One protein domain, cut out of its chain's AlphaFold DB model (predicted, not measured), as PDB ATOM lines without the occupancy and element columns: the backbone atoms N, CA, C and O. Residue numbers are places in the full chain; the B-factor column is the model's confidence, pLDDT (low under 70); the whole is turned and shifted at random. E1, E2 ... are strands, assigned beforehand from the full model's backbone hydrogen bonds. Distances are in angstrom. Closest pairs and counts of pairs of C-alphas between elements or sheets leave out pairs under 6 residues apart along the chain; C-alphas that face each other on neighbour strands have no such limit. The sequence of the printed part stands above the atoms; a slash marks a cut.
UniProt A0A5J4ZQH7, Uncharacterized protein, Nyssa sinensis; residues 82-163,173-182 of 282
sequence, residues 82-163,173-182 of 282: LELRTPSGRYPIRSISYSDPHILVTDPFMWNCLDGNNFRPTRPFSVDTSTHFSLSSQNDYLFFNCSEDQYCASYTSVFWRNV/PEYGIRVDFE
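AT A GLANCE: This is residues 82 to 163 and 173 to 182 of the 282 residues of an uncharacterized protein of Nyssa sinensis (UniProt A0A5J4ZQH7). A five-stranded sheet, E1 E2 E3 E7 E4, curls like part of a barrel, and the two-stranded hairpin E5 and E6 reaches away from it along the longest axis. The long unnamed stretch 106 to 132 loops out toward the hairpin's far end and returns to the sheet at E4. The printed part has 92 residues, with no named helix and strands E1 to E7 in chain order; both sheets are antiparallel and the class is all strand, though only 38 residues are in named strands. It is compact, with a radius of gyration of the C-alphas of 13.6 A and spans of 40 by 29 by 24 A.

IN THESE COORDINATES: E1, residues 82 to 86, begins at C-alpha 82 (175.402, 163.537, 143.114). E2, residues 89 to 97, is 21.5 A long and bends by 74 degrees at residue 94. E3 is residues 102 to 105 and E4 residues 133 to 135. E5, residues 139 to 144, is 16.3 A long; E6, residues 154 to 159, is 17.4 A. E7, residues 177 to 181, ends at C-alpha 181 (162.460, 164.665, 153.409).

HOW THE PARTS SIT: E1, E2 and E3 form a meander, each strand the antiparallel neighbour of the one before. N 84 and O 91 of E1 and E2 are 2.8 A apart; N 94 and O 104 of E2 and E3, 2.8 A. E7 is the antiparallel neighbour of E3, with N 103 and O 179 2.8 A apart, and of the edge strand E4, with N 180 and O 134 2.8 A apart. In the hairpin E5 and E6, N 140 and O 158 are 2.8 A apart. The closest C-alphas of E6 and E7, Ser 157 and Ile 177, are 5.8 A apart. E1 and E6 are apart.

THE WHOLE: The farthest C-alphas, Ser 99 and Asp 149, are 43.1 A apart. Residues 164 to 172 are not printed, a gap of 10.8 A between C-alphas 163 and 173. The link from E3 to E4 is long. Residues 129 to 130 and 162 to 163 have pLDDT under 70.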
ATOM      1  N   LEU A  82     176.840 163.480 142.897       97.38
ATOM      2  CA  LEU A  82     175.402 163.537 143.114       97.38
ATOM      3  C   LEU A  82     174.959 164.980 143.380       97.38
ATOM      4  O   LEU A  82     175.528 165.663 144.230       97.38
ATOM      5  N   GLU A  83     173.921 165.431 142.683       96.69
ATOM      6  CA  GLU A  83     173.341 166.767 142.834       96.69
ATOM      7  C   GLU A  83     171.846 166.690 143.163       96.69
ATOM      8  O   GLU A  83     171.114 165.863 142.612       96.69
ATOM      9  N   LEU A  84     171.388 167.606 144.018       95.38
ATOM     10  CA  LEU A  84     169.982 167.874 144.289       95.38
ATOM     11  C   LEU A  84     169.486 168.963 143.339       95.38
ATOM     12  O   LEU A  84     170.045 170.061 143.313       95.38
ATOM     13  N   ARG A  85     168.417 168.692 142.591       93.69
ATOM     14  CA  ARG A  85     167.684 169.723 141.847       93.69
ATOM     15  C   ARG A  85     166.668 170.400 142.758       93.69
ATOM     16  O   ARG A  85     165.822 169.737 143.347       93.69
ATOM     17  N   THR A  86     166.713 171.724 142.799       91.94
ATOM     18  CA  THR A  86     165.705 172.576 143.434       91.94
ATOM     19  C   THR A  86     165.284 173.687 142.460       91.94
ATOM     20  O   THR A  86     165.939 173.885 141.430       91.94
ATOM     21  N   PRO A  87     164.225 174.463 142.760       89.94
ATOM     22  CA  PRO A  87     163.868 175.627 141.950       89.94
ATOM     23  C   PRO A  87     164.978 176.684 141.860       89.94
ATOM     24  O   PRO A  87     165.049 177.406 140.866       89.94
ATOM     25  N   SER A  88     165.857 176.781 142.869       89.19
ATOM     26  CA  SER A  88     166.959 177.753 142.873       89.19
ATOM     27  C   SER A  88     168.205 177.274 142.128       89.19
ATOM     28  O   SER A  88     169.093 178.085 141.868       89.19
ATOM     29  N   GLY A  89     168.317 175.988 141.788       91.19
ATOM     30  CA  GLY A  89     169.484 175.471 141.079       91.19
ATOM     31  C   GLY A  89     169.771 173.996 141.326       91.19
ATOM     32  O   GLY A  89     168.904 173.217 141.712       91.19
ATOM     33  N   ARG A  90     171.019 173.606 141.056       93.56
ATOM     34  CA  ARG A  90     171.539 172.273 141.361       93.56
ATOM     35  C   ARG A  90     172.646 172.398 142.378       93.56
ATOM     36  O   ARG A  90     173.536 173.227 142.202       93.56
ATOM     37  N   TYR A  91     172.575 171.576 143.410       94.69
ATOM     38  CA  TYR A  91     173.475 171.681 144.542       94.69
ATOM     39  C   TYR A  91     174.116 170.328 144.842       94.69
ATOM     40  O   TYR A  91     173.392 169.333 144.935       94.69
ATOM     41  N   PRO A  92     175.447 170.262 145.001       96.12
ATOM     42  CA  PRO A  92     176.131 169.034 145.379       96.12
ATOM     43  C   PRO A  92     175.588 168.446 146.683       96.12
ATOM     44  O   PRO A  92     175.462 169.141 147.696       96.12
ATOM     45  N   ILE A  93     175.304 167.145 146.660       97.19
ATOM     46  CA  ILE A  93     174.923 166.374 147.841       97.19
ATOM     47  C   ILE A  93     176.183 165.787 148.459       97.19
ATOM     48  O   ILE A  93     176.978 165.133 147.788       97.19
ATOM     49  N   ARG A  94     176.338 166.000 149.764       95.62
ATOM     50  CA  ARG A  94     177.439 165.444 150.546       95.62
ATOM     51  C   ARG A  94     177.084 164.092 151.152       95.62
ATOM     52  O   ARG A  94     177.917 163.193 151.167       95.62
ATOM     53  N   SER A  95     175.855 163.947 151.642       96.06
ATOM     54  CA  SER A  95     175.348 162.698 152.211       96.06
ATOM     55  C   SER A  95     173.823 162.685 152.266       96.06
ATOM     56  O   SER A  95     173.185 163.737 152.302       96.06
ATOM     57  N   ILE A  96     173.249 161.483 152.324       97.25
ATOM     58  CA  ILE A  96     171.820 161.257 152.553       97.25
ATOM     59  C   ILE A  96     171.685 160.361 153.780       97.25
ATOM     60  O   ILE A  96     172.299 159.294 153.843       97.25
ATOM     61  N   SER A  97     170.886 160.792 154.750       95.69
ATOM     62  CA  SER A  97     170.534 160.001 155.924       95.69
ATOM     63  C   SER A  97     169.084 159.547 155.809       95.69
ATOM     64  O   SER A  97     168.189 160.355 155.583       95.69
ATOM     65  N   TYR A  98     168.854 158.244 155.969       94.38
ATOM     66  CA  TYR A  98     167.519 157.636 155.920       94.38
ATOM     67  C   TYR A  98     166.936 157.362 157.314       94.38
ATOM     68  O   TYR A  98     165.725 157.224 157.451       94.38
ATOM     69  N   SER A  99     167.782 157.263 158.346       93.56
ATOM     70  CA  SER A  99     167.364 157.050 159.742       93.56
ATOM     71  C   SER A  99     166.892 158.340 160.410       93.56
ATOM     72  O   SER A  99     165.914 158.333 161.148       93.56
ATOM     73  N   ASP A 100     167.594 159.431 160.122       93.44
ATOM     74  CA  ASP A 100     167.173 160.807 160.373       93.44
ATOM     75  C   ASP A 100     166.950 161.427 158.983       93.44
ATOM     76  O   ASP A 100     167.955 161.768 158.359       93.44
ATOM     77  N   PRO A 101     165.720 161.425 158.428       94.94
ATOM     78  CA  PRO A 101     165.450 161.703 157.011       94.94
ATOM     79  C   PRO A 101     165.850 163.113 156.549       94.94
ATOM     80  O   PRO A 101     165.042 164.041 156.550       94.94
ATOM     81  N   HIS A 102     167.099 163.271 156.110       95.38
ATOM     82  CA  HIS A 102     167.608 164.519 155.546       95.38
ATOM     83  C   HIS A 102     168.699 164.299 154.493       95.38
ATOM     84  O   HIS A 102     169.450 163.319 154.507       95.38
ATOM     85  N   ILE A 103     168.806 165.259 153.581       96.06
ATOM     86  CA  ILE A 103     169.882 165.399 152.605       96.06
ATOM     87  C   ILE A 103     170.788 166.529 153.083       96.06
ATOM     88  O   ILE A 103     170.312 167.624 153.379       96.06
ATOM     89  N   LEU A 104     172.096 166.283 153.133       96.38
ATOM     90  CA  LEU A 104     173.079 167.327 153.389       96.38
ATOM     91  C   LEU A 104     173.602 167.882 152.066       96.38
ATOM     92  O   LEU A 104     174.265 167.179 151.298       96.38
ATOM     93  N   VAL A 105     173.320 169.155 151.822       95.94
ATOM     94  CA  VAL A 105     173.630 169.869 150.585       95.94
ATOM     95  C   VAL A 105     174.697 170.931 150.845       95.94
ATOM     96  O   VAL A 105     174.762 171.510 151.926       95.94
ATOM     97  N   THR A 106     175.551 171.196 149.857       93.25
ATOM     98  CA  THR A 106     176.514 172.308 149.898       93.25
ATOM     99  C   THR A 106     176.172 173.337 148.824       93.25
ATOM    100  O   THR A 106     176.075 172.978 147.653       93.25
ATOM    101  N   ASP A 107     176.023 174.611 149.198       92.75
ATOM    102  CA  ASP A 107     175.934 175.717 148.237       92.75
ATOM    103  C   ASP A 107     177.340 176.305 147.975       92.75
ATOM    104  O   ASP A 107     177.970 176.816 148.904       92.75
ATOM    105  N   PRO A 108     177.857 176.259 146.729       90.31
ATOM    106  CA  PRO A 108     179.153 176.847 146.366       90.31
ATOM    107  C   PRO A 108     179.275 178.364 146.604       90.31
ATOM    108  O   PRO A 108     180.390 178.898 146.626       90.31
ATOM    109  N   PHE A 109     178.147 179.066 146.732       89.12
ATOM    110  CA  PHE A 109     178.081 180.509 146.962       89.12
ATOM    111  C   PHE A 109     177.929 180.887 148.438       89.12
ATOM    112  O   PHE A 109     177.914 182.080 148.744       89.12
ATOM    113  N   MET A 110     177.859 179.910 149.347       90.94
ATOM    114  CA  MET A 110     177.920 180.192 150.777       90.94
ATOM    115  C   MET A 110     179.280 180.776 151.156       90.94
ATOM    116  O   MET A 110     180.335 180.327 150.691       90.94
ATOM    117  N   TRP A 111     179.240 181.764 152.047       92.19
ATOM    118  CA  TRP A 111     180.439 182.300 152.671       92.19
ATOM    119  C   TRP A 111     181.097 181.230 153.543       92.19
ATOM    120  O   TRP A 111     180.437 180.558 154.335       92.19
ATOM    121  N   ASN A 112     182.411 181.093 153.438       90.56
ATOM    122  CA  ASN A 112     183.204 180.267 154.342       90.56
ATOM    123  C   ASN A 112     184.360 181.083 154.933       90.56
ATOM    124  O   ASN A 112     184.727 182.130 154.408       90.56
ATOM    125  N   CYS A 113     184.980 180.595 156.010       88.56
ATOM    126  CA  CYS A 113     186.061 181.330 156.675       88.56
ATOM    127  C   CYS A 113     187.257 181.676 155.765       88.56
ATOM    128  O   CYS A 113     187.966 182.637 156.060       88.56
ATOM    129  N   LEU A 114     187.494 180.932 154.677       91.44
ATOM    130  CA  LEU A 114     188.577 181.223 153.730       91.44
ATOM    131  C   LEU A 114     188.267 182.447 152.854       91.44
ATOM    132  O   LEU A 114     189.192 183.051 152.317       91.44
ATOM    133  N   ASP A 115     186.995 182.839 152.739       89.31
ATOM    134  CA  ASP A 115     186.586 184.044 152.013       89.31
ATOM    135  C   ASP A 115     186.996 185.330 152.757       89.31
ATOM    136  O   ASP A 115     187.169 186.383 152.139       89.31
ATOM    137  N   GLY A 116     187.177 185.272 154.083       89.50
ATOM    138  CA  GLY A 116     187.523 186.432 154.905       89.50
ATOM    139  C   GLY A 116     186.525 187.582 154.714       89.50
ATOM    140  O   GLY A 116     185.321 187.404 154.878       89.50
ATOM    141  N   ASN A 117     187.022 188.759 154.324       88.69
ATOM    142  CA  ASN A 117     186.193 189.947 154.069       88.69
ATOM    143  C   ASN A 117     185.612 190.005 152.643       88.69
ATOM    144  O   ASN A 117     185.012 191.011 152.264       88.69
ATOM    145  N   ASN A 118     185.812 188.969 151.823       89.75
ATOM    146  CA  ASN A 118     185.299 188.919 150.459       89.75
ATOM    147  C   ASN A 118     183.855 188.395 150.435       89.75
ATOM    148  O   ASN A 118     183.598 187.222 150.156       89.75
ATOM    149  N   PHE A 119     182.900 189.274 150.736       86.75
ATOM    150  CA  PHE A 119     181.476 188.944 150.694       86.75
ATOM    151  C   PHE A 119     180.977 188.900 149.247       86.75
ATOM    152  O   PHE A 119     180.810 189.931 148.592       86.75
ATOM    153  N   ARG A 120     180.753 187.686 148.741       83.88
ATOM    154  CA  ARG A 120     180.256 187.438 147.385       83.88
ATOM    155  C   ARG A 120     178.725 187.508 147.367       83.88
ATOM    156  O   ARG A 120     178.123 186.875 148.237       83.88
ATOM    157  N   PRO A 121     178.109 188.186 146.374       82.69
ATOM    158  CA  PRO A 121     176.662 188.173 146.190       82.69
ATOM    159  C   PRO A 121     176.146 186.744 146.072       82.69
ATOM    160  O   PRO A 121     176.640 185.968 145.248       82.69
ATOM    161  N   THR A 122     175.151 186.404 146.884       78.00
ATOM    162  CA  THR A 122     174.584 185.052 146.899       78.00
ATOM    163  C   THR A 122     173.355 184.961 146.018       78.00
ATOM    164  O   THR A 122     172.800 185.961 145.551       78.00
ATOM    165  N   ARG A 123     172.924 183.723 145.788       79.88
ATOM    166  CA  ARG A 123     171.586 183.448 145.289       79.88
ATOM    167  C   ARG A 123     170.784 182.805 146.415       79.88
ATOM    168  O   ARG A 123     171.319 181.918 147.075       79.88
ATOM    169  N   PRO A 124     169.513 183.195 146.591       79.31
ATOM    170  CA  PRO A 124     168.620 182.554 147.542       79.31
ATOM    171  C   PRO A 124     168.570 181.040 147.321       79.31
ATOM    172  O   PRO A 124     168.159 180.584 146.247       79.31
ATOM    173  N   PHE A 125     168.948 180.260 148.332       87.06
ATOM    174  CA  PHE A 125     168.640 178.837 148.344       87.06
ATOM    175  C   PHE A 125     167.146 178.665 148.630       87.06
ATOM    176  O   PHE A 125     166.613 179.209 149.599       87.06
ATOM    177  N   SER A 126     166.449 177.925 147.771       85.81
ATOM    178  CA  SER A 126     165.029 177.643 147.943       85.81
ATOM    179  C   SER A 126     164.728 176.198 147.613       85.81
ATOM    180  O   SER A 126     165.201 175.676 146.598       85.81
ATOM    181  N   VAL A 127     163.881 175.598 148.433       88.25
ATOM    182  CA  VAL A 127     163.330 174.266 148.217       88.25
ATOM    183  C   VAL A 127     161.871 174.415 147.797       88.25
ATOM    184  O   VAL A 127     161.177 175.326 148.247       88.25
ATOM    185  N   ASP A 128     161.404 173.552 146.900       77.75
ATOM    186  CA  ASP A 128     160.019 173.587 146.436       77.75
ATOM    187  C   ASP A 128     159.066 173.101 147.538       77.75
ATOM    188  O   ASP A 128     159.115 171.936 147.930       77.75
ATOM    189  N   THR A 129     158.182 173.974 148.024       68.50
ATOM    190  CA  THR A 129     157.155 173.638 149.028       68.50
ATOM    191  C   THR A 129     156.094 172.668 148.509       68.50
ATOM    192  O   THR A 129     155.361 172.091 149.306       68.50
ATOM    193  N   SER A 130     155.975 172.499 147.187       69.00
ATOM    194  CA  SER A 130     155.069 171.515 146.583       69.00
ATOM    195  C   SER A 130     155.658 170.102 146.550       69.00
ATOM    196  O   SER A 130     154.937 169.135 146.300       69.00
ATOM    197  N   THR A 131     156.956 169.972 146.832       72.38
ATOM    198  CA  THR A 131     157.622 168.681 147.022       72.38
ATOM    199  C   THR A 131     157.608 168.278 148.495       72.38
ATOM    200  O   THR A 131     157.382 169.100 149.378       72.38
ATOM    201  N   HIS A 132     157.891 167.007 148.781       84.56
ATOM    202  CA  HIS A 132     158.007 166.480 150.148       84.56
ATOM    203  C   HIS A 132     159.349 166.844 150.813       84.56
ATOM    204  O   HIS A 132     159.960 166.018 151.492       84.56
ATOM    205  N   PHE A 133     159.825 168.068 150.581       91.12
ATOM    206  CA  PHE A 133     161.050 168.596 151.160       91.12
ATOM    207  C   PHE A 133     160.791 169.854 151.986       91.12
ATOM    208  O   PHE A 133     159.998 170.719 151.611       91.12
ATOM    209  N   SER A 134     161.545 169.999 153.069       92.31
ATOM    210  CA  SER A 134     161.557 171.200 153.901       92.31
ATOM    211  C   SER A 134     162.977 171.551 154.330       92.31
ATOM    212  O   SER A 134     163.883 170.716 154.337       92.31
ATOM    213  N   LEU A 135     163.201 172.818 154.670       92.44
ATOM    214  CA  LEU A 135     164.443 173.209 155.324       92.44
ATOM    215  C   LEU A 135     164.417 172.697 156.762       92.44
ATOM    216  O   LEU A 135     163.459 172.954 157.490       92.44
ATOM    217  N   SER A 136     165.474 171.998 157.174       92.44
ATOM    218  CA  SER A 136     165.548 171.490 158.540       92.44
ATOM    219  C   SER A 136     165.598 172.628 159.550       92.44
ATOM    220  O   SER A 136     166.333 173.603 159.361       92.44
ATOM    221  N   SER A 137     164.888 172.466 160.665       90.50
ATOM    222  CA  SER A 137     164.970 173.372 161.819       90.50
ATOM    223  C   SER A 137     166.318 173.302 162.544       90.50
ATOM    224  O   SER A 137     166.581 174.119 163.418       90.50
ATOM    225  N   GLN A 138     167.165 172.331 162.189       90.56
ATOM    226  CA  GLN A 138     168.521 172.167 162.719       90.56
ATOM    227  C   GLN A 138     169.570 172.999 161.966       90.56
ATOM    228  O   GLN A 138     170.749 172.951 162.315       90.56
ATOM    229  N   ASN A 139     169.162 173.716 160.918       91.56
ATOM    230  CA  ASN A 139     170.033 174.660 160.234       91.56
ATOM    231  C   ASN A 139     170.029 175.999 160.964       91.56
ATOM    232  O   ASN A 139     168.976 176.616 161.125       91.56
ATOM    233  N   ASP A 140     171.220 176.491 161.275       91.31
ATOM    234  CA  ASP A 140     171.450 177.875 161.652       91.31
ATOM    235  C   ASP A 140     171.967 178.644 160.438       91.31
ATOM    236  O   ASP A 140     172.832 178.173 159.692       91.31
ATOM    237  N   TYR A 141     171.448 179.850 160.240       91.38
ATOM    238  CA  TYR A 141     171.840 180.724 159.140       91.38
ATOM    239  C   TYR A 141     172.494 181.982 159.694       91.38
ATOM    240  O   TYR A 141     171.959 182.628 160.596       91.38
ATOM    241  N   LEU A 142     173.642 182.351 159.131       91.00
ATOM    242  CA  LEU A 142     174.296 183.623 159.411       91.00
ATOM    243  C   LEU A 142     174.304 184.452 158.138       91.00
ATOM    244  O   LEU A 142     174.706 183.973 157.077       91.00
ATOM    245  N   PHE A 143     173.894 185.704 158.268       90.88
ATOM    246  CA  PHE A 143     173.887 186.663 157.179       90.88
ATOM    247  C   PHE A 143     174.932 187.739 157.448       90.88
ATOM    248  O   PHE A 143     175.071 188.224 158.572       90.88
ATOM    249  N   PHE A 144     175.678 188.105 156.414       89.88
ATOM    250  CA  PHE A 144     176.810 189.012 156.515       89.88
ATOM    251  C   PHE A 144     176.610 190.249 155.657       89.88
ATOM    252  O   PHE A 144     176.098 190.175 154.537       89.88
ATOM    253  N   ASN A 145     177.105 191.374 156.181       89.06
ATOM    254  CA  ASN A 145     177.102 192.665 155.504       89.06
ATOM    255  C   ASN A 145     175.689 193.051 155.020       89.06
ATOM    256  O   ASN A 145     175.451 193.272 153.832       89.06
ATOM    257  N   CYS A 146     174.742 193.044 155.959       87.62
ATOM    258  CA  CYS A 146     173.357 193.451 155.746       87.62
ATOM    259  C   CYS A 146     173.205 194.959 155.984       87.62
ATOM    260  O   CYS A 146     173.802 195.499 156.917       87.62
ATOM    261  N   SER A 147     172.384 195.618 155.170       85.81
ATOM    262  CA  SER A 147     172.010 197.030 155.314       85.81
ATOM    263  C   SER A 147     170.485 197.146 155.397       85.81
ATOM    264  O   SER A 147     169.779 196.235 154.974       85.81
ATOM    265  N   GLU A 148     169.957 198.252 155.917       81.19
ATOM    266  CA  GLU A 148     168.502 198.487 155.926       81.19
ATOM    267  C   GLU A 148     167.938 198.648 154.502       81.19
ATOM    268  O   GLU A 148     166.833 198.193 154.217       81.19
ATOM    269  N   ASP A 149     168.734 199.213 153.589       76.25
ATOM    270  CA  ASP A 149     168.328 199.498 152.207       76.25
ATOM    271  C   ASP A 149     168.717 198.392 151.204       76.25
ATOM    272  O   ASP A 149     168.411 198.488 150.012       76.25
ATOM    273  N   GLN A 150     169.423 197.344 151.648       71.06
ATOM    274  CA  GLN A 150     169.951 196.295 150.771       71.06
ATOM    275  C   GLN A 150     169.918 194.918 151.440       71.06
ATOM    276  O   GLN A 150     170.307 194.762 152.594       71.06
ATOM    277  N   TYR A 151     169.519 193.897 150.674       81.50
ATOM    278  CA  TYR A 151     169.654 192.495 151.074       81.50
ATOM    279  C   TYR A 151     171.098 192.175 151.490       81.50
ATOM    280  O   TYR A 151     172.049 192.777 150.984       81.50
ATOM    281  N   CYS A 152     171.259 191.224 152.408       87.25
ATOM    282  CA  CYS A 152     172.568 190.811 152.903       87.25
ATOM    283  C   CYS A 152     173.501 190.399 151.758       87.25
ATOM    284  O   CYS A 152     173.097 189.685 150.840       87.25
ATOM    285  N   ALA A 153     174.758 190.847 151.809       88.69
ATOM    286  CA  ALA A 153     175.703 190.569 150.731       88.69
ATOM    287  C   ALA A 153     176.054 189.080 150.648       88.69
ATOM    288  O   ALA A 153     176.218 188.557 149.549       88.69
ATOM    289  N   SER A 154     176.181 188.413 151.803       90.12
ATOM    290  CA  SER A 154     176.488 186.989 151.875       90.12
ATOM    291  C   SER A 154     175.711 186.256 152.961       90.12
ATOM    292  O   SER A 154     175.261 186.873 153.924       90.12
ATOM    293  N   TYR A 155     175.582 184.940 152.823       91.81
ATOM    294  CA  TYR A 155     175.028 184.074 153.858       91.81
ATOM    295  C   TYR A 155     175.863 182.800 153.986       91.81
ATOM    296  O   TYR A 155     176.572 182.393 153.062       91.81
ATOM    297  N   THR A 156     175.768 182.162 155.143       92.50
ATOM    298  CA  THR A 156     176.205 180.785 155.346       92.50
ATOM    299  C   THR A 156     175.156 180.032 156.147       92.50
ATOM    300  O   THR A 156     174.403 180.622 156.920       92.50
ATOM    301  N   SER A 157     175.127 178.719 155.966       92.81
ATOM    302  CA  SER A 157     174.351 177.786 156.763       92.81
ATOM    303  C   SER A 157     175.286 176.812 157.462       92.81
ATOM    304  O   SER A 157     176.272 176.339 156.880       92.81
ATOM    305  N   VAL A 158     174.993 176.554 158.725       93.00
ATOM    306  CA  VAL A 158     175.694 175.570 159.531       93.00
ATOM    307  C   VAL A 158     174.692 174.716 160.293       93.00
ATOM    308  O   VAL A 158     173.560 175.128 160.526       93.00
ATOM    309  N   PHE A 159     175.105 173.524 160.699       90.69
ATOM    310  CA  PHE A 159     174.289 172.645 161.527       90.69
ATOM    311  C   PHE A 159     175.147 171.956 162.585       90.69
ATOM    312  O   PHE A 159     176.357 171.760 162.423       90.69
ATOM    313  N   TRP A 160     174.503 171.557 163.676       85.81
ATOM    314  CA  TRP A 160     175.139 170.867 164.792       85.81
ATOM    315  C   TRP A 160     174.873 169.365 164.684       85.81
ATOM    316  O   TRP A 160     173.725 168.951 164.540       85.81
ATOM    317  N   ARG A 161     175.919 168.527 164.751       76.50
ATOM    318  CA  ARG A 161     175.753 167.063 164.631       76.50
ATOM    319  C   ARG A 161     174.997 166.431 165.797       76.50
ATOM    320  O   ARG A 161     174.241 165.496 165.572       76.50
ATOM    321  N   ASN A 162     175.219 166.915 167.021       68.44
ATOM    322  CA  ASN A 162     174.584 166.363 168.217       68.44
ATOM    323  C   ASN A 162     173.870 167.486 168.959       68.44
ATOM    324  O   ASN A 162     174.522 168.284 169.630       68.44
ATOM    325  N   VAL A 163     172.544 167.520 168.855       62.06
ATOM    326  CA  VAL A 163     171.675 168.363 169.689       62.06
ATOM    327  C   VAL A 163     171.223 167.540 170.902       62.06
ATOM    328  O   VAL A 163     170.036 167.393 171.184       62.06
ATOM    329  N   PRO A 173     180.234 173.668 164.763       88.31
ATOM    330  CA  PRO A 173     179.195 173.435 163.774       88.31
ATOM    331  C   PRO A 173     179.816 173.153 162.403       88.31
ATOM    332  O   PRO A 173     180.917 173.608 162.085       88.31
ATOM    333  N   GLU A 174     179.101 172.408 161.568       90.50
ATOM    334  CA  GLU A 174     179.555 172.060 160.223       90.50
ATOM    335  C   GLU A 174     178.823 172.860 159.158       90.50
ATOM    336  O   GLU A 174     177.627 173.107 159.264       90.50
ATOM    337  N   TYR A 175     179.544 173.227 158.098       92.75
ATOM    338  CA  TYR A 175     178.958 173.874 156.930       92.75
ATOM    339  C   TYR A 175     178.065 172.915 156.145       92.75
ATOM    340  O   TYR A 175     178.468 171.795 155.810       92.75
ATOM    341  N   GLY A 176     176.895 173.415 155.767       94.12
ATOM    342  CA  GLY A 176     175.973 172.740 154.867       94.12
ATOM    343  C   GLY A 176     174.527 173.075 155.191       94.12
ATOM    344  O   GLY A 176     174.228 173.621 156.247       94.12
ATOM    345  N   ILE A 177     173.645 172.736 154.258       95.00
ATOM    346  CA  ILE A 177     172.205 172.939 154.376       95.00
ATOM    347  C   ILE A 177     171.559 171.564 154.484       95.00
ATOM    348  O   ILE A 177     171.676 170.738 153.573       95.00
ATOM    349  N   ARG A 178     170.874 171.308 155.594       95.12
ATOM    350  CA  ARG A 178     170.056 170.112 155.781       95.12
ATOM    351  C   ARG A 178     168.673 170.321 155.181       95.12
ATOM    352  O   ARG A 178     167.933 171.211 155.599       95.12
ATOM    353  N   VAL A 179     168.325 169.482 154.218       95.31
ATOM    354  CA  VAL A 179     167.002 169.446 153.594       95.31
ATOM    355  C   VAL A 179     166.304 168.181 154.065       95.31
ATOM    356  O   VAL A 179     166.718 167.081 153.703       95.31
ATOM    357  N   ASP A 180     165.276 168.333 154.888       95.06
ATOM    358  CA  ASP A 180     164.513 167.210 155.422       95.06
ATOM    359  C   ASP A 180     163.573 166.659 154.341       95.06
ATOM    360  O   ASP A 180     163.100 167.400 153.474       95.06
ATOM    361  N   PHE A 181     163.328 165.348 154.370       94.12
ATOM    362  CA  PHE A 181     162.460 164.665 153.409       94.12
ATOM    363  C   PHE A 181     161.544 163.642 154.074       94.12
ATOM    364  O   PHE A 181     161.848 163.090 155.128       94.12
ATOM    365  N   GLU A 182     160.432 163.321 153.418       92.25
ATOM    366  CA  GLU A 182     159.496 162.309 153.910       92.25
ATOM    367  C   GLU A 182     159.689 160.958 153.213       92.25
ATOM    368  O   GLU A 182     159.845 160.879 151.992       92.25
TER     369      GLU A 182